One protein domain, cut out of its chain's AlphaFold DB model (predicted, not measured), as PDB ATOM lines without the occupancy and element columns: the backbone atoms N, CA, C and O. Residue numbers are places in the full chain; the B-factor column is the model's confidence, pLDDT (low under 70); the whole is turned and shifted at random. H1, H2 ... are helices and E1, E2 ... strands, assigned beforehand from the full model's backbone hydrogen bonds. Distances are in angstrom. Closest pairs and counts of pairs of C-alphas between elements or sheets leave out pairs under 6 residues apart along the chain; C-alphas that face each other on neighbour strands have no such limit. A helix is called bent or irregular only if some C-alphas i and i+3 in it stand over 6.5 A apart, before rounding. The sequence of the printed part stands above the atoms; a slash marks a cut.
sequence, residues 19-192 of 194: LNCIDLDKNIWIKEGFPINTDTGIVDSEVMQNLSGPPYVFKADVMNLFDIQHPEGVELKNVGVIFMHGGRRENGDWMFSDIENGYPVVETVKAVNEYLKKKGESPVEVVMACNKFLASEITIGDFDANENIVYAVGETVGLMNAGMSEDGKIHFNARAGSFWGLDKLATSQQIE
ATOM      1  N   LEU A  19      35.781  14.876 -31.771       85.12
ATOM      2  CA  LEU A  19      37.220  14.700 -31.866       85.12
ATOM      3  C   LEU A  19      37.747  15.488 -33.074       85.12
ATOM      4  O   LEU A  19      37.465  15.137 -34.219       85.12
ATOM      5  N   ASN A  20      38.529  16.532 -32.820       85.44
ATOM      6  CA  ASN A  20      39.095  17.404 -33.844       85.44
ATOM      7  C   ASN A  20      40.621  17.331 -33.821       85.44
ATOM      8  O   ASN A  20      41.230  17.514 -32.768       85.44
ATOM      9  N   CYS A  21      41.240  17.118 -34.983       89.38
ATOM     10  CA  CYS A  21      42.664  17.386 -35.157       89.38
ATOM     11  C   CYS A  21      42.840  18.862 -35.504       89.38
ATOM     12  O   CYS A  21      42.330  19.320 -36.529       89.38
ATOM     13  N   ILE A  22      43.535  19.603 -34.647       89.69
ATOM     14  CA  ILE A  22      43.695  21.058 -34.792       89.69
ATOM     15  C   ILE A  22      45.092  21.456 -35.278       89.69
ATOM     16  O   ILE A  22      45.271  22.558 -35.793       89.69
ATOM     17  N   ASP A  23      46.063  20.550 -35.153       85.19
ATOM     18  CA  ASP A  23      47.422  20.685 -35.675       85.19
ATOM     19  C   ASP A  23      47.919  19.290 -36.090       85.19
ATOM     20  O   ASP A  23      48.221  18.448 -35.241       85.19
ATOM     21  N   LEU A  24      47.939  19.022 -37.400       82.88
ATOM     22  CA  LEU A  24      48.353  17.726 -37.953       82.88
ATOM     23  C   LEU A  24      49.858  17.492 -37.806       82.88
ATOM     24  O   LEU A  24      50.267  16.358 -37.560       82.88
ATOM     25  N   ASP A  25      50.668  18.546 -37.919       79.50
ATOM     26  CA  ASP A  25      52.129  18.445 -37.864       79.50
ATOM     27  C   ASP A  25      52.594  18.074 -36.454       79.50
ATOM     28  O   ASP A  25      53.513  17.273 -36.278       79.50
ATOM     29  N   LYS A  26      51.913  18.613 -35.437       78.75
ATOM     30  CA  LYS A  26      52.154  18.290 -34.024       78.75
ATOM     31  C   LYS A  26      51.294  17.143 -33.502       78.75
ATOM     32  O   LYS A  26      51.422  16.774 -32.337       78.75
ATOM     33  N   ASN A  27      50.417  16.585 -34.339       84.06
ATOM     34  CA  ASN A  27      49.459  15.544 -33.970       84.06
ATOM     35  C   ASN A  27      48.610  15.919 -32.733       84.06
ATOM     36  O   ASN A  27      48.402  15.104 -31.833       84.06
ATOM     37  N   ILE A  28      48.123  17.163 -32.673       86.19
ATOM     38  CA  ILE A  28      47.298  17.654 -31.562       86.19
ATOM     39  C   ILE A  28      45.825  17.425 -31.884       86.19
ATOM     40  O   ILE A  28      45.284  17.934 -32.872       86.19
ATOM     41  N   TRP A  29      45.178  16.679 -30.996       91.69
ATOM     42  CA  TRP A  29      43.757  16.375 -31.043       91.69
ATOM     43  C   TRP A  29      43.077  16.943 -29.806       91.69
ATOM     44  O   TRP A  29      43.685  16.992 -28.738       91.69
ATOM     45  N   ILE A  30      41.811  17.325 -29.937       91.62
ATOM     46  CA  ILE A  30      40.960  17.766 -28.828       91.62
ATOM     47  C   ILE A  30      39.560  17.181 -28.958       91.62
ATOM     48  O   ILE A  30      39.128  16.834 -30.059       91.62
ATOM     49  N   LYS A  31      38.834  17.125 -27.848       91.25
ATOM     50  CA  LYS A  31      37.392  16.876 -27.825       91.25
ATOM     51  C   LYS A  31      36.672  18.194 -27.556       91.25
ATOM     52  O   LYS A  31      36.850  18.778 -26.493       91.25
ATOM     53  N   GLU A  32      35.876  18.684 -28.504       88.19
ATOM     54  CA  GLU A  32      34.946  19.785 -28.212       88.19
ATOM     55  C   GLU A  32      33.771  19.230 -27.400       88.19
ATOM     56  O   GLU A  32      33.091  18.315 -27.866       88.19
ATOM     57  N   GLY A  33      33.528  19.789 -26.216       84.62
ATOM     58  CA  GLY A  33      32.455  19.347 -25.324       84.62
ATOM     59  C   GLY A  33      32.909  19.187 -23.878       84.62
ATOM     60  O   GLY A  33      34.049  19.488 -23.523       84.62
ATOM     61  N   PHE A  34      31.995  18.715 -23.037       83.62
ATOM     62  CA  PHE A  34      32.228  18.491 -21.613       83.62
ATOM     63  C   PHE A  34      32.090  16.999 -21.309       83.62
ATOM     64  O   PHE A  34      31.110  16.407 -21.765       83.62
ATOM     65  N   PRO A  35      33.025  16.369 -20.570       81.50
ATOM     66  CA  PRO A  35      32.970  14.935 -20.323       81.50
ATOM     67  C   PRO A  35      31.851  14.614 -19.331       81.50
ATOM     68  O   PRO A  35      32.070  14.587 -18.122       81.50
ATOM     69  N   ILE A  36      30.647  14.386 -19.846       77.31
ATOM     70  CA  ILE A  36      29.443  14.061 -19.079       77.31
ATOM     71  C   ILE A  36      29.006  12.626 -19.345       77.31
ATOM     72  O   ILE A  36      29.215  12.073 -20.425       77.31
ATOM     73  N   ASN A  37      28.310  12.044 -18.379       74.31
ATOM     74  CA  ASN A  37      27.508  10.862 -18.626       74.31
ATOM     75  C   ASN A  37      26.314  11.261 -19.511       74.31
ATOM     76  O   ASN A  37      25.500  12.105 -19.130       74.31
ATOM     77  N   THR A  38      26.207  10.677 -20.707       69.75
ATOM     78  CA  THR A  38      25.208  11.073 -21.717       69.75
ATOM     79  C   THR A  38      23.768  10.822 -21.289       69.75
ATOM     80  O   THR A  38      22.851  11.442 -21.838       69.75
ATOM     81  N   ASP A  39      23.553   9.918 -20.335       68.06
ATOM     82  CA  ASP A  39      22.224   9.572 -19.842       68.06
ATOM     83  C   ASP A  39      21.756  10.545 -18.761       68.06
ATOM     84  O   ASP A  39      20.572  10.884 -18.724       68.06
ATOM     85  N   THR A  40      22.675  11.026 -17.917       68.75
ATOM     86  CA  THR A  40      22.355  11.882 -16.764       68.75
ATOM     87  C   THR A  40      22.679  13.362 -16.972       68.75
ATOM     88  O   THR A  40      22.121  14.197 -16.267       68.75
ATOM     89  N   GLY A  41      23.564  13.708 -17.910       68.38
ATOM     90  CA  GLY A  41      24.064  15.075 -18.109       68.38
ATOM     91  C   GLY A  41      25.029  15.560 -17.017       68.38
ATOM     92  O   GLY A  41      25.385  16.739 -16.975       68.38
ATOM     93  N   ILE A  42      25.439  14.661 -16.121       70.50
ATOM     94  CA  ILE A  42      26.269  14.957 -14.951       70.50
ATOM     95  C   ILE A  42      27.665  14.382 -15.170       70.50
ATOM     96  O   ILE A  42      27.844  13.361 -15.837       70.50
ATOM     97  N   VAL A  43      28.661  15.031 -14.575       73.44
ATOM     98  CA  VAL A  43      30.004  14.474 -14.450       73.44
ATOM     99  C   VAL A  43      30.065  13.654 -13.166       73.44
ATOM    100  O   VAL A  43      30.169  14.204 -12.068       73.44
ATOM    101  N   ASP A  44      29.945  12.336 -13.288       73.31
ATOM    102  CA  ASP A  44      30.110  11.433 -12.150       73.31
ATOM    103  C   ASP A  44      31.595  11.081 -11.915       73.31
ATOM    104  O   ASP A  44      32.489  11.417 -12.700       73.31
ATOM    105  N   SER A  45      31.884  10.427 -10.784       70.62
ATOM    106  CA  SER A  45      33.266  10.069 -10.446       70.62
ATOM    107  C   SER A  45      33.869   9.059 -11.417       70.62
ATOM    108  O   SER A  45      35.088   9.002 -11.531       70.62
ATOM    109  N   GLU A  46      33.046   8.240 -12.072       73.94
ATOM    110  CA  GLU A  46      33.501   7.229 -13.024       73.94
ATOM    111  C   GLU A  46      33.987   7.899 -14.308       73.94
ATOM    112  O   GLU A  46      35.110   7.635 -14.743       73.94
ATOM    113  N   VAL A  47      33.203   8.833 -14.852       77.56
ATOM    114  CA  VAL A  47      33.611   9.676 -15.981       77.56
ATOM    115  C   VAL A  47      34.918  10.377 -15.647       77.56
ATOM    116  O   VAL A  47      35.868  10.286 -16.419       77.56
ATOM    117  N   MET A  48      35.006  10.990 -14.463       75.62
ATOM    118  CA  MET A  48      36.211  11.692 -14.029       75.62
ATOM    119  C   MET A  48      37.413  10.778 -13.877       75.62
ATOM    120  O   MET A  48      38.489  11.152 -14.314       75.62
ATOM    121  N   GLN A  49      37.290   9.598 -13.274       73.06
ATOM    122  CA  GLN A  49      38.434   8.700 -13.070       73.06
ATOM    123  C   GLN A  49      38.942   8.081 -14.374       73.06
ATOM    124  O   GLN A  49      40.134   7.800 -14.485       73.06
ATOM    125  N   ASN A  50      38.059   7.913 -15.357       75.00
ATOM    126  CA  ASN A  50      38.366   7.233 -16.611       75.00
ATOM    127  C   ASN A  50      38.684   8.192 -17.772       75.00
ATOM    128  O   ASN A  50      38.816   7.744 -18.916       75.00
ATOM    129  N   LEU A  51      38.837   9.499 -17.505       79.19
ATOM    130  CA  LEU A  51      39.269  10.458 -18.525       79.19
ATOM    131  C   LEU A  51      40.636  10.062 -19.080       79.19
ATOM    132  O   LEU A  51      41.635  10.011 -18.365       79.19
ATOM    133  N   SER A  52      40.665   9.801 -20.381       78.88
ATOM    134  CA  SER A  52      41.867   9.452 -21.126       78.88
ATOM    135  C   SER A  52      41.794   9.985 -22.556       78.88
ATOM    136  O   SER A  52      40.712  10.255 -23.099       78.88
ATOM    137  N   GLY A  53      42.966  10.127 -23.172       86.00
ATOM    138  CA  GLY A  53      43.120  10.573 -24.549       86.00
ATOM    139  C   GLY A  53      43.147  12.102 -24.702       86.00
ATOM    140  O   GLY A  53      43.663  12.806 -23.837       86.00
ATOM    141  N   PRO A  54      42.646  12.636 -25.825       89.69
ATOM    142  CA  PRO A  54      42.682  14.069 -26.123       89.69
ATOM    143  C   PRO A  54      41.926  14.923 -25.093       89.69
ATOM    144  O   PRO A  54      40.845  14.506 -24.664       89.69
ATOM    145  N   PRO A  55      42.433  16.118 -24.730       91.50
ATOM    146  CA  PRO A  55      41.785  16.983 -23.754       91.50
ATOM    147  C   PRO A  55      40.451  17.547 -24.241       91.50
ATOM    148  O   PRO A  55      40.240  17.749 -25.440       91.50
ATOM    149  N   TYR A  56      39.565  17.823 -23.286       90.94
ATOM    150  CA  TYR A  56      38.274  18.455 -23.524       90.94
ATOM    151  C   TYR A  56      38.424  19.973 -23.580       90.94
ATOM    152  O   TYR A  56      39.098  20.552 -22.730       90.94
ATOM    153  N   VAL A  57      37.781  20.609 -24.557       92.19
ATOM    154  CA  VAL A  57      37.714  22.065 -24.714       92.19
ATOM    155  C   VAL A  57      36.250  22.485 -24.741       92.19
ATOM    156  O   VAL A  57      35.470  22.002 -25.567       92.19
ATOM    157  N   PHE A  58      35.872  23.386 -23.840       90.62
ATOM    158  CA  PHE A  58      34.495  23.857 -23.692       90.62
ATOM    159  C   PHE A  58      34.435  25.263 -23.099       90.62
ATOM    160  O   PHE A  58      35.433  25.803 -22.625       90.62
ATOM    161  N   LYS A  59      33.240  25.857 -23.116       91.94
ATOM    162  CA  LYS A  59      32.951  27.133 -22.462       91.94
ATOM    163  C   LYS A  59      32.106  26.889 -21.218       91.94
ATOM    164  O   LYS A  59      31.028  26.306 -21.321       91.94
ATOM    165  N   ALA A  60      32.583  27.330 -20.062       90.06
ATOM    166  CA  ALA A  60      31.822  27.280 -18.820       90.06
ATOM    167  C   ALA A  60      30.988  28.553 -18.672       90.06
ATOM    168  O   ALA A  60      31.519  29.655 -18.805       90.06
ATOM    169  N   ASP A  61      29.692  28.414 -18.395       91.44
ATOM    170  CA  ASP A  61      28.820  29.567 -18.134       91.44
ATOM    171  C   ASP A  61      29.144  30.161 -16.761       91.44
ATOM    172  O   ASP A  61      29.362  31.367 -16.652       91.44
ATOM    173  N   VAL A  62      29.280  29.297 -15.748       91.94
ATOM    174  CA  VAL A  62      29.732  29.667 -14.401       91.94
ATOM    175  C   VAL A  62      30.710  28.624 -13.871       91.94
ATOM    176  O   VAL A  62      30.440  27.423 -13.912       91.94
ATOM    177  N   MET A  63      31.821  29.089 -13.315       92.19
ATOM    178  CA  MET A  63      32.819  28.259 -12.655       92.19
ATOM    179  C   MET A  63      33.202  28.885 -11.317       92.19
ATOM    180  O   MET A  63      33.553  30.059 -11.287       92.19
ATOM    181  N   ASN A  64      33.178  28.115 -10.225       94.44
ATOM    182  CA  ASN A  64      33.712  28.583  -8.942       94.44
ATOM    183  C   ASN A  64      35.031  27.890  -8.618       94.44
ATOM    184  O   ASN A  64      35.111  26.655  -8.588       94.44
ATOM    185  N   LEU A  65      36.053  28.693  -8.344       93.38
ATOM    186  CA  LEU A  65      37.390  28.226  -8.007       93.38
ATOM    187  C   LEU A  65      37.725  28.476  -6.546       93.38
ATOM    188  O   LEU A  65      37.666  29.609  -6.081       93.38
ATOM    189  N   PHE A  66      38.098  27.410  -5.843       92.44
ATOM    190  CA  PHE A  66      38.408  27.428  -4.416       92.44
ATOM    191  C   PHE A  66      39.882  27.113  -4.186       92.44
ATOM    192  O   PHE A  66      40.359  26.045  -4.578       92.44
ATOM    193  N   ASP A  67      40.582  27.987  -3.479       90.81
ATOM    194  CA  ASP A  67      41.926  27.711  -2.986       90.81
ATOM    195  C   ASP A  67      42.131  28.249  -1.567       90.81
ATOM    196  O   ASP A  67      41.188  28.699  -0.912       90.81
ATOM    197  N   ILE A  68      43.360  28.154  -1.055       88.94
ATOM    198  CA  ILE A  68      43.684  28.591   0.306       88.94
ATOM    199  C   ILE A  68      43.493  30.102   0.526       88.94
ATOM    200  O   ILE A  68      43.227  30.516   1.654       88.94
ATOM    201  N   GLN A  69      43.630  30.920  -0.522       91.31
ATOM    202  CA  GLN A  69      43.436  32.373  -0.461       91.31
ATOM    203  C   GLN A  69      41.960  32.747  -0.653       91.31
ATOM    204  O   GLN A  69      41.500  33.746  -0.101       91.31
ATOM    205  N   HIS A  70      41.206  31.898  -1.352       93.31
ATOM    206  CA  HIS A  70      39.806  32.091  -1.717       93.31
ATOM    207  C   HIS A  70      38.914  30.958  -1.182       93.31
ATOM    208  O   HIS A  70      38.330  30.201  -1.966       93.31
ATOM    209  N   PRO A  71      38.761  30.821   0.151       91.94
ATOM    210  CA  PRO A  71      37.994  29.723   0.742       91.94
ATOM    211  C   PRO A  71      36.496  29.776   0.406       91.94
ATOM    212  O   PRO A  71      35.850  28.730   0.359       91.94
ATOM    213  N   GLU A  72      35.959  30.971   0.139       93.81
ATOM    214  CA  GLU A  72      34.561  31.189  -0.268       93.81
ATOM    215  C   GLU A  72      34.330  30.960  -1.772       93.81
ATOM    216  O   GLU A  72      33.188  30.888  -2.221       93.81
ATOM    217  N   GLY A  73      35.408  30.799  -2.544       93.75
ATOM    218  CA  GLY A  73      35.371  30.637  -3.990       93.75
ATOM    219  C   GLY A  73      35.384  31.959  -4.761       93.75
ATOM    220  O   GLY A  73      34.843  32.974  -4.323       93.75
ATOM    221  N   VAL A  74      36.007  31.932  -5.937       95.31
ATOM    222  CA  VAL A  74      35.957  33.005  -6.937       95.31
ATOM    223  C   VAL A  74      35.111  32.537  -8.111       95.31
ATOM    224  O   VAL A  74      35.413  31.514  -8.725       95.31
ATOM    225  N   GLU A  75      34.057  33.292  -8.415       94.50
ATOM    226  CA  GLU A  75      33.180  33.040  -9.557       94.50
ATOM    227  C   GLU A  75      33.796  33.621 -10.838       94.50
ATOM    228  O   GLU A  75      34.076  34.818 -10.919       94.50
ATOM    229  N   LEU A  76      33.965  32.773 -11.850       93.69
ATOM    230  CA  LEU A  76      34.313  33.139 -13.218       93.69
ATOM    231  C   LEU A  76      33.124  32.845 -14.133       93.69
ATOM    232  O   LEU A  76      32.462  31.812 -13.989       93.69
ATOM    233  N   LYS A  77      32.856  33.735 -15.091       92.50
ATOM    234  CA  LYS A  77      31.732  33.592 -16.029       92.50
ATOM    235  C   LYS A  77      32.206  33.492 -17.457       92.50
ATOM    236  O   LYS A  77      33.133  34.191 -17.852       92.50
ATOM    237  N   ASN A  78      31.502  32.684 -18.246       91.50
ATOM    238  CA  ASN A  78      31.692  32.592 -19.692       91.50
ATOM    239  C   ASN A  78      33.148  32.326 -20.119       91.50
ATOM    240  O   ASN A  78      33.573  32.835 -21.156       91.50
ATOM    241  N   VAL A  79      33.887  31.521 -19.353       92.06
ATOM    242  CA  VAL A  79      35.317  31.265 -19.581       92.06
ATOM    243  C   VAL A  79      35.560  30.078 -20.500       92.06
ATOM    244  O   VAL A  79      34.869  29.057 -20.418       92.06
ATOM    245  N   GLY A  80      36.570  30.195 -21.361       92.62
ATOM    246  CA  GLY A  80      37.103  29.058 -22.112       92.62
ATOM    247  C   GLY A  80      37.930  28.142 -21.209       92.62
ATOM    248  O   GLY A  80      38.838  28.602 -20.517       92.62
ATOM    249  N   VAL A  81      37.645  26.841 -21.228       92.06
ATOM    250  CA  VAL A  81      38.299  25.838 -20.380       92.06
ATOM    251  C   VAL A  81      38.903  24.737 -21.240       92.06
ATOM    252  O   VAL A  81      38.254  24.225 -22.155       92.06
ATOM    253  N   ILE A  82      40.130  24.336 -20.905       92.50
ATOM    254  CA  ILE A  82      40.704  23.058 -21.329       92.50
ATOM    255  C   ILE A  82      40.884  22.146 -20.117       92.50
ATOM    256  O   ILE A  82      41.395  22.566 -19.073       92.50
ATOM    257  N   PHE A  83      40.460  20.894 -20.249       88.31
ATOM    258  CA  PHE A  83      40.407  19.955 -19.139       88.31
ATOM    259  C   PHE A  83      40.814  18.538 -19.543       88.31
ATOM    260  O   PHE A  83      40.254  17.952 -20.473       88.31
ATOM    261  N   MET A  84      41.770  17.973 -18.808       87.88
ATOM    262  CA  MET A  84      42.132  16.554 -18.845       87.88
ATOM    263  C   MET A  84      42.981  16.210 -17.620       87.88
ATOM    264  O   MET A  84      43.639  17.078 -17.047       87.88
ATOM    265  N   HIS A  85      43.034  14.933 -17.237       82.44
ATOM    266  CA  HIS A  85      44.080  14.482 -16.312       82.44
ATOM    267  C   HIS A  85      45.462  14.776 -16.870       82.44
ATOM    268  O   HIS A  85      45.639  14.903 -18.077       82.44
ATOM    269  N   GLY A  86      46.461  14.882 -16.012       80.81
ATOM    270  CA  GLY A  86      47.810  15.107 -16.484       80.81
ATOM    271  C   GLY A  86      48.863  14.676 -15.491       80.81
ATOM    272  O   GLY A  86      48.597  14.018 -14.482       80.81
ATOM    273  N   GLY A  87      50.088  15.044 -15.819       79.94
ATOM    274  CA  GLY A  87      51.228  14.880 -14.944       79.94
ATOM    275  C   GLY A  87      52.447  15.582 -15.508       79.94
ATOM    276  O   GLY A  87      52.473  15.999 -16.668       79.94
ATOM    277  N   ARG A  88      53.458  15.712 -14.657       80.06
ATOM    278  CA  ARG A  88      54.713  16.363 -15.001       80.06
ATOM    279  C   ARG A  88      55.797  15.321 -15.241       80.06
ATOM    280  O   ARG A  88      56.002  14.441 -14.407       80.06
ATOM    281  N   ARG A  89      56.497  15.443 -16.364       80.50
ATOM    282  CA  ARG A  89      57.716  14.688 -16.667       80.50
ATOM    283  C   ARG A  89      58.885  15.184 -15.816       80.50
ATOM    284  O   ARG A  89      58.902  16.323 -15.354       80.50
ATOM    285  N   GLU A  90      59.919  14.357 -15.675       79.62
ATOM    286  CA  GLU A  90      61.146  14.734 -14.954       79.62
ATOM    287  C   GLU A  90      61.866  15.939 -15.579       79.62
ATOM    288  O   GLU A  90      62.483  16.731 -14.871       79.62
ATOM    289  N   ASN A  91      61.750  16.111 -16.900       80.06
ATOM    290  CA  ASN A  91      62.324  17.249 -17.623       80.06
ATOM    291  C   ASN A  91      61.569  18.573 -17.387       80.06
ATOM    292  O   ASN A  91      62.010  19.616 -17.862       80.06
ATOM    293  N   GLY A  92      60.455  18.537 -16.653       78.38
ATOM    294  CA  GLY A  92      59.661  19.701 -16.290       78.38
ATOM    295  C   GLY A  92      58.393  19.902 -17.119       78.38
ATOM    296  O   GLY A  92      57.551  20.686 -16.674       78.38
ATOM    297  N   ASP A  93      58.230  19.186 -18.235       82.19
ATOM    298  CA  ASP A  93      57.082  19.333 -19.131       82.19
ATOM    299  C   ASP A  93      55.803  18.780 -18.506       82.19
ATOM    300  O   ASP A  93      55.780  17.686 -17.934       82.19
ATOM    301  N   TRP A  94      54.713  19.519 -18.676       86.00
ATOM    302  CA  TRP A  94      53.381  19.060 -18.314       86.00
ATOM    303  C   TRP A  94      52.691  18.402 -19.492       86.00
ATOM    304  O   TRP A  94      52.677  18.943 -20.596       86.00
ATOM    305  N   MET A  95      52.066  17.262 -19.225       86.69
ATOM    306  CA  MET A  95      51.408  16.435 -20.226       86.69
ATOM    307  C   MET A  95      49.957  16.177 -19.818       86.69
ATOM    308  O   MET A  95      49.694  15.793 -18.679       86.69
ATOM    309  N   PHE A  96      49.017  16.354 -20.744       88.44
ATOM    310  CA  PHE A  96      47.645  15.863 -20.618       88.44
ATOM    311  C   PHE A  96      47.561  14.365 -20.933       88.44
ATOM    312  O   PHE A  96      48.262  13.867 -21.811       88.44
ATOM    313  N   SER A  97      46.616  13.677 -20.296       85.50
ATOM    314  CA  SER A  97      46.312  12.244 -20.360       85.50
ATOM    315  C   SER A  97      47.400  11.332 -19.805       85.50
ATOM    316  O   SER A  97      47.169  10.653 -18.808       85.50
ATOM    317  N   ASP A  98      48.562  11.284 -20.449       83.00
ATOM    318  CA  ASP A  98      49.641  10.351 -20.121       83.00
ATOM    319  C   ASP A  98      50.984  11.085 -20.052       83.00
ATOM    320  O   ASP A  98      51.272  11.946 -20.880       83.00
ATOM    321  N   ILE A  99      51.816  10.760 -19.062       82.69
ATOM    322  CA  ILE A  99      53.102  11.447 -18.876       82.69
ATOM    323  C   ILE A  99      54.066  11.115 -20.020       82.69
ATOM    324  O   ILE A  99      54.828  11.981 -20.431       82.69
ATOM    325  N   GLU A 100      54.020   9.914 -20.592       81.75
ATOM    326  CA  GLU A 100      54.965   9.488 -21.628       81.75
ATOM    327  C   GLU A 100      54.461   9.821 -23.034       81.75
ATOM    328  O   GLU A 100      55.212  10.359 -23.845       81.75
ATOM    329  N   ASN A 101      53.182   9.581 -23.318       80.69
ATOM    330  CA  ASN A 101      52.607   9.666 -24.667       80.69
ATOM    331  C   ASN A 101      51.455  10.676 -24.783       80.69
ATOM    332  O   ASN A 101      50.690  10.638 -25.747       80.69
ATOM    333  N   GLY A 102      51.288  11.538 -23.782       86.44
ATOM    334  CA  GLY A 102      50.237  12.543 -23.750       86.44
ATOM    335  C   GLY A 102      50.499  13.769 -24.616       86.44
ATOM    336  O   GLY A 102      51.422  13.820 -25.427       86.44
ATOM    337  N   TYR A 103      49.688  14.800 -24.388       89.50
ATOM    338  CA  TYR A 103      49.770  16.071 -25.108       89.50
ATOM    339  C   TYR A 103      50.477  17.128 -24.252       89.50
ATOM    340  O   TYR A 103      50.007  17.380 -23.141       89.50
ATOM    341  N   PRO A 104      51.564  17.772 -24.718       89.62
ATOM    342  CA  PRO A 104      52.212  18.837 -23.959       89.62
ATOM    343  C   PRO A 104      51.224  19.971 -23.675       89.62
ATOM    344  O   PRO A 104      50.651  20.540 -24.608       89.62
ATOM    345  N   VAL A 105      51.002  20.305 -22.403       89.94
ATOM    346  CA  VAL A 105      49.904  21.190 -21.980       89.94
ATOM    347  C   VAL A 105      50.010  22.562 -22.640       89.94
ATOM    348  O   VAL A 105      49.061  23.013 -23.277       89.94
ATOM    349  N   VAL A 106      51.176  23.204 -22.545       88.81
ATOM    350  CA  VAL A 106      51.391  24.563 -23.069       88.81
ATOM    351  C   VAL A 106      51.243  24.609 -24.592       88.81
ATOM    352  O   VAL A 106      50.564  25.489 -25.121       88.81
ATOM    353  N   GLU A 107      51.841  23.661 -25.315       89.88
ATOM    354  CA  GLU A 107      51.742  23.623 -26.782       89.88
ATOM    355  C   GLU A 107      50.311  23.352 -27.246       89.88
ATOM    356  O   GLU A 107      49.849  23.952 -28.219       89.88
ATOM    357  N   THR A 108      49.593  22.501 -26.512       92.62
ATOM    358  CA  THR A 108      48.189  22.189 -26.776       92.62
ATOM    359  C   THR A 108      47.306  23.410 -26.565       92.62
ATOM    360  O   THR A 108      46.519  23.732 -27.447       92.62
ATOM    361  N   VAL A 109      47.468  24.145 -25.459       92.94
ATOM    362  CA  VAL A 109      46.723  25.393 -25.205       92.94
ATOM    363  C   VAL A 109      46.968  26.415 -26.315       92.94
ATOM    364  O   VAL A 109      46.015  26.993 -26.834       92.94
ATOM    365  N   LYS A 110      48.224  26.598 -26.744       91.75
ATOM    366  CA  LYS A 110      48.565  27.512 -27.848       91.75
ATOM    367  C   LYS A 110      47.897  27.099 -29.162       91.75
ATOM    368  O   LYS A 110      47.316  27.942 -29.844       91.75
ATOM    369  N   ALA A 111      47.932  25.810 -29.502       92.69
ATOM    370  CA  ALA A 111      47.263  25.290 -30.695       92.69
ATOM    371  C   ALA A 111      45.735  25.457 -30.622       92.69
ATOM    372  O   ALA A 111      45.111  25.862 -31.605       92.69
ATOM    373  N   VAL A 112      45.137  25.208 -29.451       94.19
ATOM    374  CA  VAL A 112      43.703  25.414 -29.200       94.19
ATOM    375  C   VAL A 112      43.328  26.882 -29.362       94.19
ATOM    376  O   VAL A 112      42.380  27.178 -30.081       94.19
ATOM    377  N   ASN A 113      44.080  27.810 -28.777       93.62
ATOM    378  CA  ASN A 113      43.788  29.240 -28.885       93.62
ATOM    379  C   ASN A 113      43.855  29.736 -30.336       93.62
ATOM    380  O   ASN A 113      42.979  30.487 -30.767       93.62
ATOM    381  N   GLU A 114      44.825  29.274 -31.127       93.31
ATOM    382  CA  GLU A 114      44.877  29.584 -32.561       93.31
ATOM    383  C   GLU A 114      43.705  28.971 -33.343       93.31
ATOM    384  O   GLU A 114      43.178  29.591 -34.272       93.31
ATOM    385  N   TYR A 115      43.260  27.771 -32.969       92.75
ATOM    386  CA  TYR A 115      42.070  27.141 -33.539       92.75
ATOM    387  C   TYR A 115      40.782  27.918 -33.204       92.75
ATOM    388  O   TYR A 115      40.020  28.252 -34.116       92.75
ATOM    389  N   LEU A 116      40.566  28.283 -31.936       91.50
ATOM    390  CA  LEU A 116      39.400  29.052 -31.474       91.50
ATOM    391  C   LEU A 116      39.356  30.442 -32.120       91.50
ATOM    392  O   LEU A 116      38.322  30.859 -32.644       91.50
ATOM    393  N   LYS A 117      40.507  31.115 -32.217       92.56
ATOM    394  CA  LYS A 117      40.644  32.408 -32.899       92.56
ATOM    395  C   LYS A 117      40.201  32.354 -34.362       92.56
ATOM    396  O   LYS A 117      39.494  33.252 -34.814       92.56
ATOM    397  N   LYS A 118      40.562  31.302 -35.105       92.56
ATOM    398  CA  LYS A 118      40.121  31.112 -36.505       92.56
ATOM    399  C   LYS A 118      38.605  30.937 -36.628       92.56
ATOM    400  O   LYS A 118      38.048  31.270 -37.670       92.56
ATOM    401  N   LYS A 119      37.949  30.440 -35.577       90.31
ATOM    402  CA  LYS A 119      36.489  30.284 -35.491       90.31
ATOM    403  C   LYS A 119      35.774  31.523 -34.942       90.31
ATOM    404  O   LYS A 119      34.548  31.551 -34.945       90.31
ATOM    405  N   GLY A 120      36.511  32.543 -34.493       90.56
ATOM    406  CA  GLY A 120      35.940  33.702 -33.804       90.56
ATOM    407  C   GLY A 120      35.422  33.376 -32.400       90.56
ATOM    408  O   GLY A 120      34.513  34.046 -31.916       90.56
ATOM    409  N   GLU A 121      35.965  32.339 -31.763       89.38
ATOM    410  CA  GLU A 121      35.630  31.925 -30.399       89.38
ATOM    411  C   GLU A 121      36.645  32.503 -29.393       89.38
ATOM    412  O   GLU A 121      37.794  32.789 -29.740       89.38
ATOM    413  N   SER A 122      36.209  32.693 -28.142       87.12
ATOM    414  CA  SER A 122      37.068  33.154 -27.041       87.12
ATOM    415  C   SER A 122      38.214  32.165 -26.782       87.12
ATOM    416  O   SER A 122      38.008  30.962 -26.951       87.12
ATOM    417  N   PRO A 123      39.401  32.633 -26.358       92.62
ATOM    418  CA  PRO A 123      40.509  31.747 -26.020       92.62
ATOM    419  C   PRO A 123      40.224  30.938 -24.746       92.62
ATOM    420  O   PRO A 123      39.298  31.222 -23.989       92.62
ATOM    421  N   VAL A 124      41.067  29.940 -24.497       92.50
ATOM    422  CA  VAL A 124      41.172  29.272 -23.202       92.50
ATOM    423  C   VAL A 124      41.729  30.254 -22.176       92.50
ATOM    424  O   VAL A 124      42.806  30.819 -22.360       92.50
ATOM    425  N   GLU A 125      41.002  30.395 -21.075       93.06
ATOM    426  CA  GLU A 125      41.346  31.223 -19.918       93.06
ATOM    427  C   GLU A 125      41.563  30.368 -18.667       93.06
ATOM    428  O   GLU A 125      42.155  30.833 -17.702       93.06
ATOM    429  N   VAL A 126      41.116  29.109 -18.667       91.56
ATOM    430  CA  VAL A 126      41.330  28.184 -17.555       91.56
ATOM    431  C   VAL A 126      41.915  26.870 -18.054       91.56
ATOM    432  O   VAL A 126      41.336  26.186 -18.901       91.56
ATOM    433  N   VAL A 127      43.056  26.490 -17.485       90.75
ATOM    434  CA  VAL A 127      43.743  25.227 -17.756       90.75
ATOM    435  C   VAL A 127      43.647  24.330 -16.530       90.75
ATOM    436  O   VAL A 127      44.206  24.620 -15.470       90.75
ATOM    437  N   MET A 128      42.964  23.201 -16.685       86.25
ATOM    438  CA  MET A 128      42.842  22.182 -15.650       86.25
ATOM    439  C   MET A 128      43.586  20.915 -16.066       86.25
ATOM    440  O   MET A 128      43.043  20.076 -16.785       86.25
ATOM    441  N   ALA A 129      44.822  20.772 -15.581       78.75
ATOM    442  CA  ALA A 129      45.565  19.516 -15.603       78.75
ATOM    443  C   ALA A 129      45.755  19.014 -14.164       78.75
ATOM    444  O   ALA A 129      46.234  19.751 -13.301       78.75
ATOM    445  N   CYS A 130      45.360  17.773 -13.877       66.81
ATOM    446  CA  CYS A 130      45.494  17.204 -12.533       66.81
ATOM    447  C   CYS A 130      46.956  16.875 -12.204       66.81
ATOM    448  O   CYS A 130      47.641  16.246 -13.004       66.81
ATOM    449  N   ASN A 131      47.417  17.233 -11.003       61.12
ATOM    450  CA  ASN A 131      48.746  16.881 -10.516       61.12
ATOM    451  C   ASN A 131      48.687  15.561  -9.735       61.12
ATOM    452  O   ASN A 131      48.278  15.544  -8.577       61.12
ATOM    453  N   LYS A 132      49.059  14.431 -10.350       53.16
ATOM    454  CA  LYS A 132      49.011  13.124  -9.662       53.16
ATOM    455  C   LYS A 132      50.104  12.961  -8.585       53.16
ATOM    456  O   LYS A 132      50.062  11.988  -7.835       53.16
ATOM    457  N   PHE A 133      51.066  13.885  -8.479       49.66
ATOM    458  CA  PHE A 133      52.223  13.738  -7.590       49.66
ATOM    459  C   PHE A 133      52.477  14.966  -6.700       49.66
ATOM    460  O   PHE A 133      52.426  16.111  -7.139       49.66
ATOM    461  N   LEU A 134      52.754  14.685  -5.421       51.44
ATOM    462  CA  LEU A 134      53.009  15.641  -4.340       51.44
ATOM    463  C   LEU A 134      54.414  16.258  -4.452       51.44
ATOM    464  O   LEU A 134      55.390  15.633  -4.044       51.44
ATOM    465  N   ALA A 135      54.501  17.497  -4.939       42.72
ATOM    466  CA  ALA A 135      55.451  18.511  -4.466       42.72
ATOM    467  C   ALA A 135      55.020  19.914  -4.938       42.72
ATOM    468  O   ALA A 135      54.504  20.096  -6.037       42.72
ATOM    469  N   SER A 136      55.215  20.879  -4.045       47.09
ATOM    470  CA  SER A 136      54.687  22.244  -3.986       47.09
ATOM    471  C   SER A 136      55.128  23.199  -5.110       47.09
ATOM    472  O   SER A 136      56.236  23.098  -5.621       47.09
ATOM    473  N   GLU A 137      54.262  24.179  -5.410       54.31
ATOM    474  CA  GLU A 137      54.544  25.433  -6.152       54.31
ATOM    475  C   GLU A 137      54.922  25.323  -7.638       54.31
ATOM    476  O   GLU A 137      55.410  26.278  -8.237       54.31
ATOM    477  N   ILE A 138      54.666  24.182  -8.272       55.66
ATOM    478  CA  ILE A 138      55.007  24.004  -9.682       55.66
ATOM    479  C   ILE A 138      53.937  24.607 -10.594       55.66
ATOM    480  O   ILE A 138      52.788  24.168 -10.625       55.66
ATOM    481  N   THR A 139      54.368  25.562 -11.403       65.62
ATOM    482  CA  THR A 139      53.634  26.152 -12.518       65.62
ATOM    483  C   THR A 139      53.424  25.126 -13.646       65.62
ATOM    484  O   THR A 139      54.354  24.393 -13.988       65.62
ATOM    485  N   ILE A 140      52.224  25.063 -14.247       66.94
ATOM    486  CA  ILE A 140      51.943  24.185 -15.411       66.94
ATOM    487  C   ILE A 140      52.771  24.604 -16.646       66.94
ATOM    488  O   ILE A 140      53.118  23.785 -17.496       66.94
ATOM    489  N   GLY A 141      53.150  25.877 -16.702       66.62
ATOM    490  CA  GLY A 141      54.100  26.449 -17.643       66.62
ATOM    491  C   GLY A 141      54.073  27.972 -17.559       66.62
ATOM    492  O   GLY A 141      53.182  28.543 -16.929       66.62
ATOM    493  N   ASP A 142      55.033  28.620 -18.210       60.62
ATOM    494  CA  ASP A 142      55.023  30.070 -18.385       60.62
ATOM    495  C   ASP A 142      54.080  30.412 -19.545       60.62
ATOM    496  O   ASP A 142      54.462  30.396 -20.719       60.62
ATOM    497  N   PHE A 143      52.812  30.654 -19.217       69.50
ATOM    498  CA  PHE A 143      51.919  31.390 -20.109       69.50
ATOM    499  C   PHE A 143      52.405  32.837 -20.175       69.50
ATOM    500  O   PHE A 143      52.907  33.367 -19.175       69.50
ATOM    501  N   ASP A 144      52.306  33.474 -21.342       58.16
ATOM    502  CA  ASP A 144      52.771  34.853 -21.462       58.16
ATOM    503  C   ASP A 144      52.021  35.707 -20.434       58.16
ATOM    504  O   ASP A 144      50.817  35.549 -20.247       58.16
ATOM    505  N   ALA A 145      52.699  36.649 -19.773       53.22
ATOM    506  CA  ALA A 145      52.095  37.445 -18.696       53.22
ATOM    507  C   ALA A 145      50.833  38.227 -19.129       53.22
ATOM    508  O   ALA A 145      50.101  38.738 -18.281       53.22
ATOM    509  N   ASN A 146      50.583  38.327 -20.437       54.88
ATOM    510  CA  ASN A 146      49.435  38.983 -21.058       54.88
ATOM    511  C   ASN A 146      48.266  38.021 -21.333       54.88
ATOM    512  O   ASN A 146      47.151  38.479 -21.565       54.88
ATOM    513  N   GLU A 147      48.501  36.713 -21.300       65.56
ATOM    514  CA  GLU A 147      47.473  35.683 -21.384       65.56
ATOM    515  C   GLU A 147      46.815  35.604 -19.995       65.56
ATOM    516  O   GLU A 147      47.452  35.245 -19.007       65.56
ATOM    517  N   ASN A 148      45.557  36.045 -19.866       78.94
ATOM    518  CA  ASN A 148      44.801  35.969 -18.608       78.94
ATOM    519  C   ASN A 148      44.380  34.516 -18.341       78.94
ATOM    520  O   ASN A 148      43.204  34.179 -18.415       78.94
ATOM    521  N   ILE A 149      45.362  33.651 -18.091       84.56
ATOM    522  CA  ILE A 149      45.161  32.220 -17.895       84.56
ATOM    523  C   ILE A 149      45.251  31.890 -16.410       84.56
ATOM    524  O   ILE A 149      46.209  32.251 -15.724       84.56
ATOM    525  N   VAL A 150      44.249  31.158 -15.940       83.88
ATOM    526  CA  VAL A 150      44.199  30.539 -14.627       83.88
ATOM    527  C   VAL A 150      44.608  29.083 -14.744       83.88
ATOM    528  O   VAL A 150      44.103  28.347 -15.592       83.88
ATOM    529  N   TYR A 151      45.487  28.637 -13.858       84.81
ATOM    530  CA  TYR A 151      45.824  27.225 -13.731       84.81
ATOM    531  C   TYR A 151      46.082  26.861 -12.279       84.81
ATOM    532  O   TYR A 151      46.524  27.670 -11.462       84.81
ATOM    533  N   ALA A 152      45.786  25.609 -11.958       76.50
ATOM    534  CA  ALA A 152      46.015  25.086 -10.630       76.50
ATOM    535  C   ALA A 152      47.501  24.852 -10.353       76.50
ATOM    536  O   ALA A 152      48.250  24.399 -11.219       76.50
ATOM    537  N   VAL A 153      47.896  25.112  -9.111       69.81
ATOM    538  CA  VAL A 153      49.233  24.879  -8.571       69.81
ATOM    539  C   VAL A 153      49.114  24.106  -7.257       69.81
ATOM    540  O   VAL A 153      48.238  24.369  -6.427       69.81
ATOM    541  N   GLY A 154      50.023  23.152  -7.051       60.25
ATOM    542  CA  GLY A 154      50.041  22.291  -5.868       60.25
ATOM    543  C   GLY A 154      49.394  20.929  -6.121       60.25
ATOM    544  O   GLY A 154      49.713  20.277  -7.110       60.25
ATOM    545  N   GLU A 155      48.555  20.467  -5.193       62.75
ATOM    546  CA  GLU A 155      47.902  19.149  -5.248       62.75
ATOM    547  C   GLU A 155      46.918  18.999  -6.429       62.75
ATOM    548  O   GLU A 155      46.657  19.940  -7.180       62.75
ATOM    549  N   THR A 156      46.358  17.795  -6.590       65.62
ATOM    550  CA  THR A 156      45.313  17.475  -7.571       65.62
ATOM    551  C   THR A 156      44.183  18.508  -7.568       65.62
ATOM    552  O   THR A 156      43.621  18.813  -6.517       65.62
ATOM    553  N   VAL A 157      43.780  18.972  -8.756       74.81
ATOM    554  CA  VAL A 157      42.528  19.722  -8.912       74.81
ATOM    555  C   VAL A 157      41.359  18.788  -8.644       74.81
ATOM    556  O   VAL A 157      41.072  17.884  -9.429       74.81
ATOM    557  N   GLY A 158      40.681  18.998  -7.524       71.50
ATOM    558  CA  GLY A 158      39.454  18.297  -7.192       71.50
ATOM    559  C   GLY A 158      38.267  18.987  -7.843       71.50
ATOM    560  O   GLY A 158      37.868  20.063  -7.400       71.50
ATOM    561  N   LEU A 159      37.671  18.365  -8.860       76.25
ATOM    562  CA  LEU A 159      36.335  18.747  -9.310       76.25
ATOM    563  C   LEU A 159      35.344  18.387  -8.194       76.25
ATOM    564  O   LEU A 159      35.167  17.213  -7.873       76.25
ATOM    565  N   MET A 160      34.747  19.391  -7.558       76.75
ATOM    566  CA  MET A 160      33.841  19.194  -6.423       76.75
ATOM    567  C   MET A 160      32.441  18.804  -6.892       76.75
ATOM    568  O   MET A 160      31.798  17.937  -6.306       76.75
ATOM    569  N   ASN A 161      31.967  19.462  -7.944       78.81
ATOM    570  CA  ASN A 161      30.756  19.121  -8.669       78.81
ATOM    571  C   ASN A 161      30.866  19.675 -10.093       78.81
ATOM    572  O   ASN A 161      31.551  20.672 -10.326       78.81
ATOM    573  N   ALA A 162      30.202  19.027 -11.041       82.12
ATOM    574  CA  ALA A 162      29.997  19.598 -12.357       82.12
ATOM    575  C   ALA A 162      28.772  19.005 -13.037       82.12
ATOM    576  O   ALA A 162      28.428  17.837 -12.836       82.12
ATOM    577  N   GLY A 163      28.144  19.808 -13.880       79.12
ATOM    578  CA  GLY A 163      27.024  19.365 -14.685       79.12
ATOM    579  C   GLY A 163      26.746  20.306 -15.838       79.12
ATOM    580  O   GLY A 163      27.294  21.408 -15.927       79.12
ATOM    581  N   MET A 164      25.870  19.835 -16.712       83.31
ATOM    582  CA  MET A 164      25.317  20.612 -17.803       83.31
ATOM    583  C   MET A 164      23.817  20.800 -17.564       83.31
ATOM    584  O   MET A 164      23.103  19.839 -17.277       83.31
ATOM    585  N   SER A 165      23.338  22.037 -17.648       80.69
ATOM    586  CA  SER A 165      21.908  22.350 -17.601       80.69
ATOM    587  C   SER A 165      21.198  21.925 -18.891       80.69
ATOM    588  O   SER A 165      21.826  21.627 -19.908       80.69
ATOM    589  N   GLU A 166      19.860  21.921 -18.872       76.44
ATOM    590  CA  GLU A 166      19.041  21.521 -20.028       76.44
ATOM    591  C   GLU A 166      19.267  22.387 -21.281       76.44
ATOM    592  O   GLU A 166      19.082  21.903 -22.396       76.44
ATOM    593  N   ASP A 167      19.682  23.647 -21.115       77.44
ATOM    594  CA  ASP A 167      20.035  24.571 -22.204       77.44
ATOM    595  C   ASP A 167      21.501  24.450 -22.666       77.44
ATOM    596  O   ASP A 167      21.965  25.245 -23.486       77.44
ATOM    597  N   GLY A 168      22.229  23.446 -22.166       75.50
ATOM    598  CA  GLY A 168      23.594  23.127 -22.584       75.50
ATOM    599  C   GLY A 168      24.679  23.950 -21.890       75.50
ATOM    600  O   GLY A 168      25.834  23.917 -22.319       75.50
ATOM    601  N   LYS A 169      24.343  24.700 -20.834       84.75
ATOM    602  CA  LYS A 169      25.326  25.487 -20.087       84.75
ATOM    603  C   LYS A 169      26.060  24.625 -19.079       84.75
ATOM    604  O   LYS A 169      25.468  23.832 -18.353       84.75
ATOM    605  N   ILE A 170      27.373  24.799 -19.031       85.50
ATOM    606  CA  ILE A 170      28.249  24.027 -18.156       85.50
ATOM    607  C   ILE A 170      28.515  24.832 -16.890       85.50
ATOM    608  O   ILE A 170      28.934  25.991 -16.961       85.50
ATOM    609  N   HIS A 171      28.305  24.186 -15.745       88.50
ATOM    610  CA  HIS A 171      28.542  24.747 -14.423       88.50
ATOM    611  C   HIS A 171      29.399  23.793 -13.604       88.50
ATOM    612  O   HIS A 171      29.088  22.600 -13.530       88.50
ATOM    613  N   PHE A 172      30.454  24.298 -12.965       85.88
ATOM    614  CA  PHE A 172      31.265  23.450 -12.100       85.88
ATOM    615  C   PHE A 172      32.039  24.195 -11.020       85.88
ATOM    616  O   PHE A 172      32.355  25.377 -11.137       85.88
ATOM    617  N   ASN A 173      32.385  23.452  -9.974       88.88
ATOM    618  CA  ASN A 173      33.229  23.914  -8.886       88.88
ATOM    619  C   ASN A 173      34.514  23.090  -8.864       88.88
ATOM    620  O   ASN A 173      34.462  21.856  -8.886       88.88
ATOM    621  N   ALA A 174      35.663  23.752  -8.769       88.81
ATOM    622  CA  ALA A 174      36.951  23.081  -8.651       88.81
ATOM    623  C   ALA A 174      37.778  23.651  -7.498       88.81
ATOM    624  O   ALA A 174      37.750  24.848  -7.212       88.81
ATOM    625  N   ARG A 175      38.524  22.771  -6.832       87.88
ATOM    626  CA  ARG A 175      39.409  23.108  -5.720       87.88
ATOM    627  C   ARG A 175      40.837  22.694  -6.033       87.88
ATOM    628  O   ARG A 175      41.057  21.585  -6.508       87.88
ATOM    629  N   ALA A 176      41.790  23.551  -5.702       85.12
ATOM    630  CA  ALA A 176      43.215  23.240  -5.722       85.12
ATOM    631  C   ALA A 176      43.893  23.831  -4.477       85.12
ATOM    632  O   ALA A 176      43.258  24.534  -3.690       85.12
ATOM    633  N   GLY A 177      45.186  23.551  -4.286       81.94
ATOM    634  CA  GLY A 177      45.969  24.220  -3.242       81.94
ATOM    635  C   GLY A 177      46.087  25.728  -3.491       81.94
ATOM    636  O   GLY A 177      45.918  26.525  -2.569       81.94
ATOM    637  N   SER A 178      46.333  26.113  -4.746       84.50
ATOM    638  CA  SER A 178      46.371  27.494  -5.236       84.50
ATOM    639  C   SER A 178      45.945  27.545  -6.704       84.50
ATOM    640  O   SER A 178      46.216  26.603  -7.452       84.50
ATOM    641  N   PHE A 179      45.319  28.640  -7.136       86.25
ATOM    642  CA  PHE A 179      45.155  28.971  -8.551       86.25
ATOM    643  C   PHE A 179      45.974  30.211  -8.902       86.25
ATOM    644  O   PHE A 179      45.692  31.319  -8.447       86.25
ATOM    645  N   TRP A 180      46.987  30.049  -9.748       86.00
ATOM    646  CA  TRP A 180      47.727  31.199 -10.260       86.00
ATOM    647  C   TRP A 180      46.913  31.884 -11.354       86.00
ATOM    648  O   TRP A 180      46.201  31.224 -12.103       86.00
ATOM    649  N   GLY A 181      46.994  33.216 -11.420       87.00
ATOM    650  CA  GLY A 181      46.242  34.028 -12.383       87.00
ATOM    651  C   GLY A 181      44.777  34.288 -12.013       87.00
ATOM    652  O   GLY A 181      44.149  35.116 -12.673       87.00
ATOM    653  N   LEU A 182      44.243  33.649 -10.960       90.56
ATOM    654  CA  LEU A 182      42.822  33.724 -10.588       90.56
ATOM    655  C   LEU A 182      42.353  35.159 -10.337       90.56
ATOM    656  O   LEU A 182      41.434  35.625 -11.006       90.56
ATOM    657  N   ASP A 183      43.038  35.888  -9.457       90.19
ATOM    658  CA  ASP A 183      42.686  37.275  -9.124       90.19
ATOM    659  C   ASP A 183      42.757  38.196 -10.333       90.19
ATOM    660  O   ASP A 183      41.917  39.078 -10.515       90.19
ATOM    661  N   LYS A 184      43.765  37.985 -11.184       89.00
ATOM    662  CA  LYS A 184      43.968  38.789 -12.386       89.00
ATOM    663  C   LYS A 184      42.821  38.574 -13.374       89.00
ATOM    664  O   LYS A 184      42.265  39.559 -13.863       89.00
ATOM    665  N   LEU A 185      42.450  37.318 -13.639       89.44
ATOM    666  CA  LEU A 185      41.329  37.002 -14.522       89.44
ATOM    667  C   LEU A 185      40.012  37.521 -13.932       89.44
ATOM    668  O   LEU A 185      39.293  38.249 -14.617       89.44
ATOM    669  N   ALA A 186      39.738  37.246 -12.656       89.75
ATOM    670  CA  ALA A 186      38.530  37.707 -11.974       89.75
ATOM    671  C   ALA A 186      38.395  39.236 -12.010       89.75
ATOM    672  O   ALA A 186      37.330  39.764 -12.328       89.75
ATOM    673  N   THR A 187      39.491  39.960 -11.771       87.75
ATOM    674  CA  THR A 187      39.520  41.425 -11.888       87.75
ATOM    675  C   THR A 187      39.230  41.866 -13.322       87.75
ATOM    676  O   THR A 187      38.450  42.792 -13.530       87.75
ATOM    677  N   SER A 188      39.809  41.205 -14.330       84.38
ATOM    678  CA  SER A 188      39.556  41.562 -15.731       84.38
ATOM    679  C   SER A 188      38.095  41.352 -16.147       84.38
ATOM    680  O   SER A 188      37.554  42.191 -16.862       84.38
ATOM    681  N   GLN A 189      37.421  40.324 -15.615       80.75
ATOM    682  CA  GLN A 189      35.992  40.080 -15.855       80.75
ATOM    683  C   GLN A 189      35.077  41.095 -15.156       80.75
ATOM    684  O   GLN A 189      33.964  41.336 -15.612       80.75
ATOM    685  N   GLN A 190      35.533  41.725 -14.069       74.00
ATOM    686  CA  GLN A 190      34.811  42.838 -13.438       74.00
ATOM    687  C   GLN A 190      34.976  44.158 -14.210       74.00
ATOM    688  O   GLN A 190      34.150  45.059 -14.065       74.00
ATOM    689  N   ILE A 191      36.044  44.285 -15.005       59.28
ATOM    690  CA  ILE A 191      36.381  45.488 -15.781       59.28
ATOM    691  C   ILE A 191      35.736  45.477 -17.179       59.28
ATOM    692  O   ILE A 191      35.709  46.525 -17.826       59.28
ATOM    693  N   GLU A 192      35.152  44.365 -17.641       50.47
ATOM    694  CA  GLU A 192      34.239  44.382 -18.796       50.47
ATOM    695  C   GLU A 192      32.971  45.189 -18.450       50.47
ATOM    696  O   GLU A 192      31.940  44.671 -18.023       50.47
TER     697      GLU A 192
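This is residues 19 to 192 of the 194 residues of an uncharacterized protein of Candidatus Shapirobacteria bacterium GW2011_GWE2_38_30 (UniProt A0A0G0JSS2). One strongly twisted sheet of ten strands, its long strands E3 and E4 sharply bent, curls round the helix H2, while H3 packs on another part of the same face, over E4. The small helix H1 only grazes the sheet, and the hairpin of E8 and E9 joins it beside E3. The printed part has 174 residues and is of mixed class, with three named helices and ten named strands in the order E1 E2 H1 E3 E4 E5 H2 E6 E7 E8 E9 E10 H3. The sheet is mixed, and it is branched at E3 and E4. The whole is compact and rounded, with a radius of gyration of the C-alphas of 15.1 A and spans of 40 by 38 by 34 A.

Start at E3, residues 56 to 66, and E4, residues 74 to 88, an antiparallel hairpin with N 58 and O 81 at 3.0 A; this and the N and O pairs below are within hydrogen-bond range. E3 bends by 98 degrees at residue 61, E4 by 115 degrees at residue 77. On one side of E3 look for two parallel neighbours, E2, residues 28 to 32, with N 57 and O 31 at 2.8 A, and E9, residues 170 to 175, with N 64 and O 172 at 3.0 A; E4 is on the other side. E1, residues 19 to 23, forms a hairpin with E2, N 20 and O 30 at 2.8 A, and E8, residues 158 to 164, one with E9, N 160 and O 173 at 2.8 A. E5, residues 94 to 96, has N 95 and O 87 of E4 at 2.9 A; E3, E4 and E5 are a meander, each strand the antiparallel neighbour of the one before. E6, residues 124 to 131, is parallel to E4, N 128 and O 82 at 2.9 A. E7, residues 150 to 153, is parallel to E6, N 127 and O 150 at 2.9 A, and antiparallel to E10, residues 178 to 180, N 153 and O 178 at 2.8 A. E2, H1, residues 45 to 49, and E3 are a strand-helix-strand unit, two parallel neighbour strands with a helix between, its crossover right-handed. The sheet curls round H2, residues 105 to 119; the closest C-alphas of H2 and E5 are Val 105 and Met 95, 5.3 A apart. H3, residues 182 to 191, is on the same face, at a height over the sheet of 8.9 A; it lies over E4 and only just along it, at 28 degrees on the local plane. H2 and H3 are apart. In H1, H2 and H3 every O i to N i+4 pair is within hydrogen-bond range.

Find C-alpha 19, where E1 begins, at (37.220, 14.700, -31.866). E4 runs 26.3 A from C-alpha 74 at (35.957, 33.005, -6.937); E3 and H2 are each 21.1 A long, E6 19.3 A. H3 ends at C-alpha 191, (36.381, 45.488, -15.781).

The C-alphas of Asn 91 and Glu 166, the two farthest apart, are 43.6 A apart. The printed part has no cut; the links E2 to H1 and E6 to E7 are long. Look for pLDDT under 70 at residues 38 to 41, 130 to 147, 153 to 156 and 191 to 192.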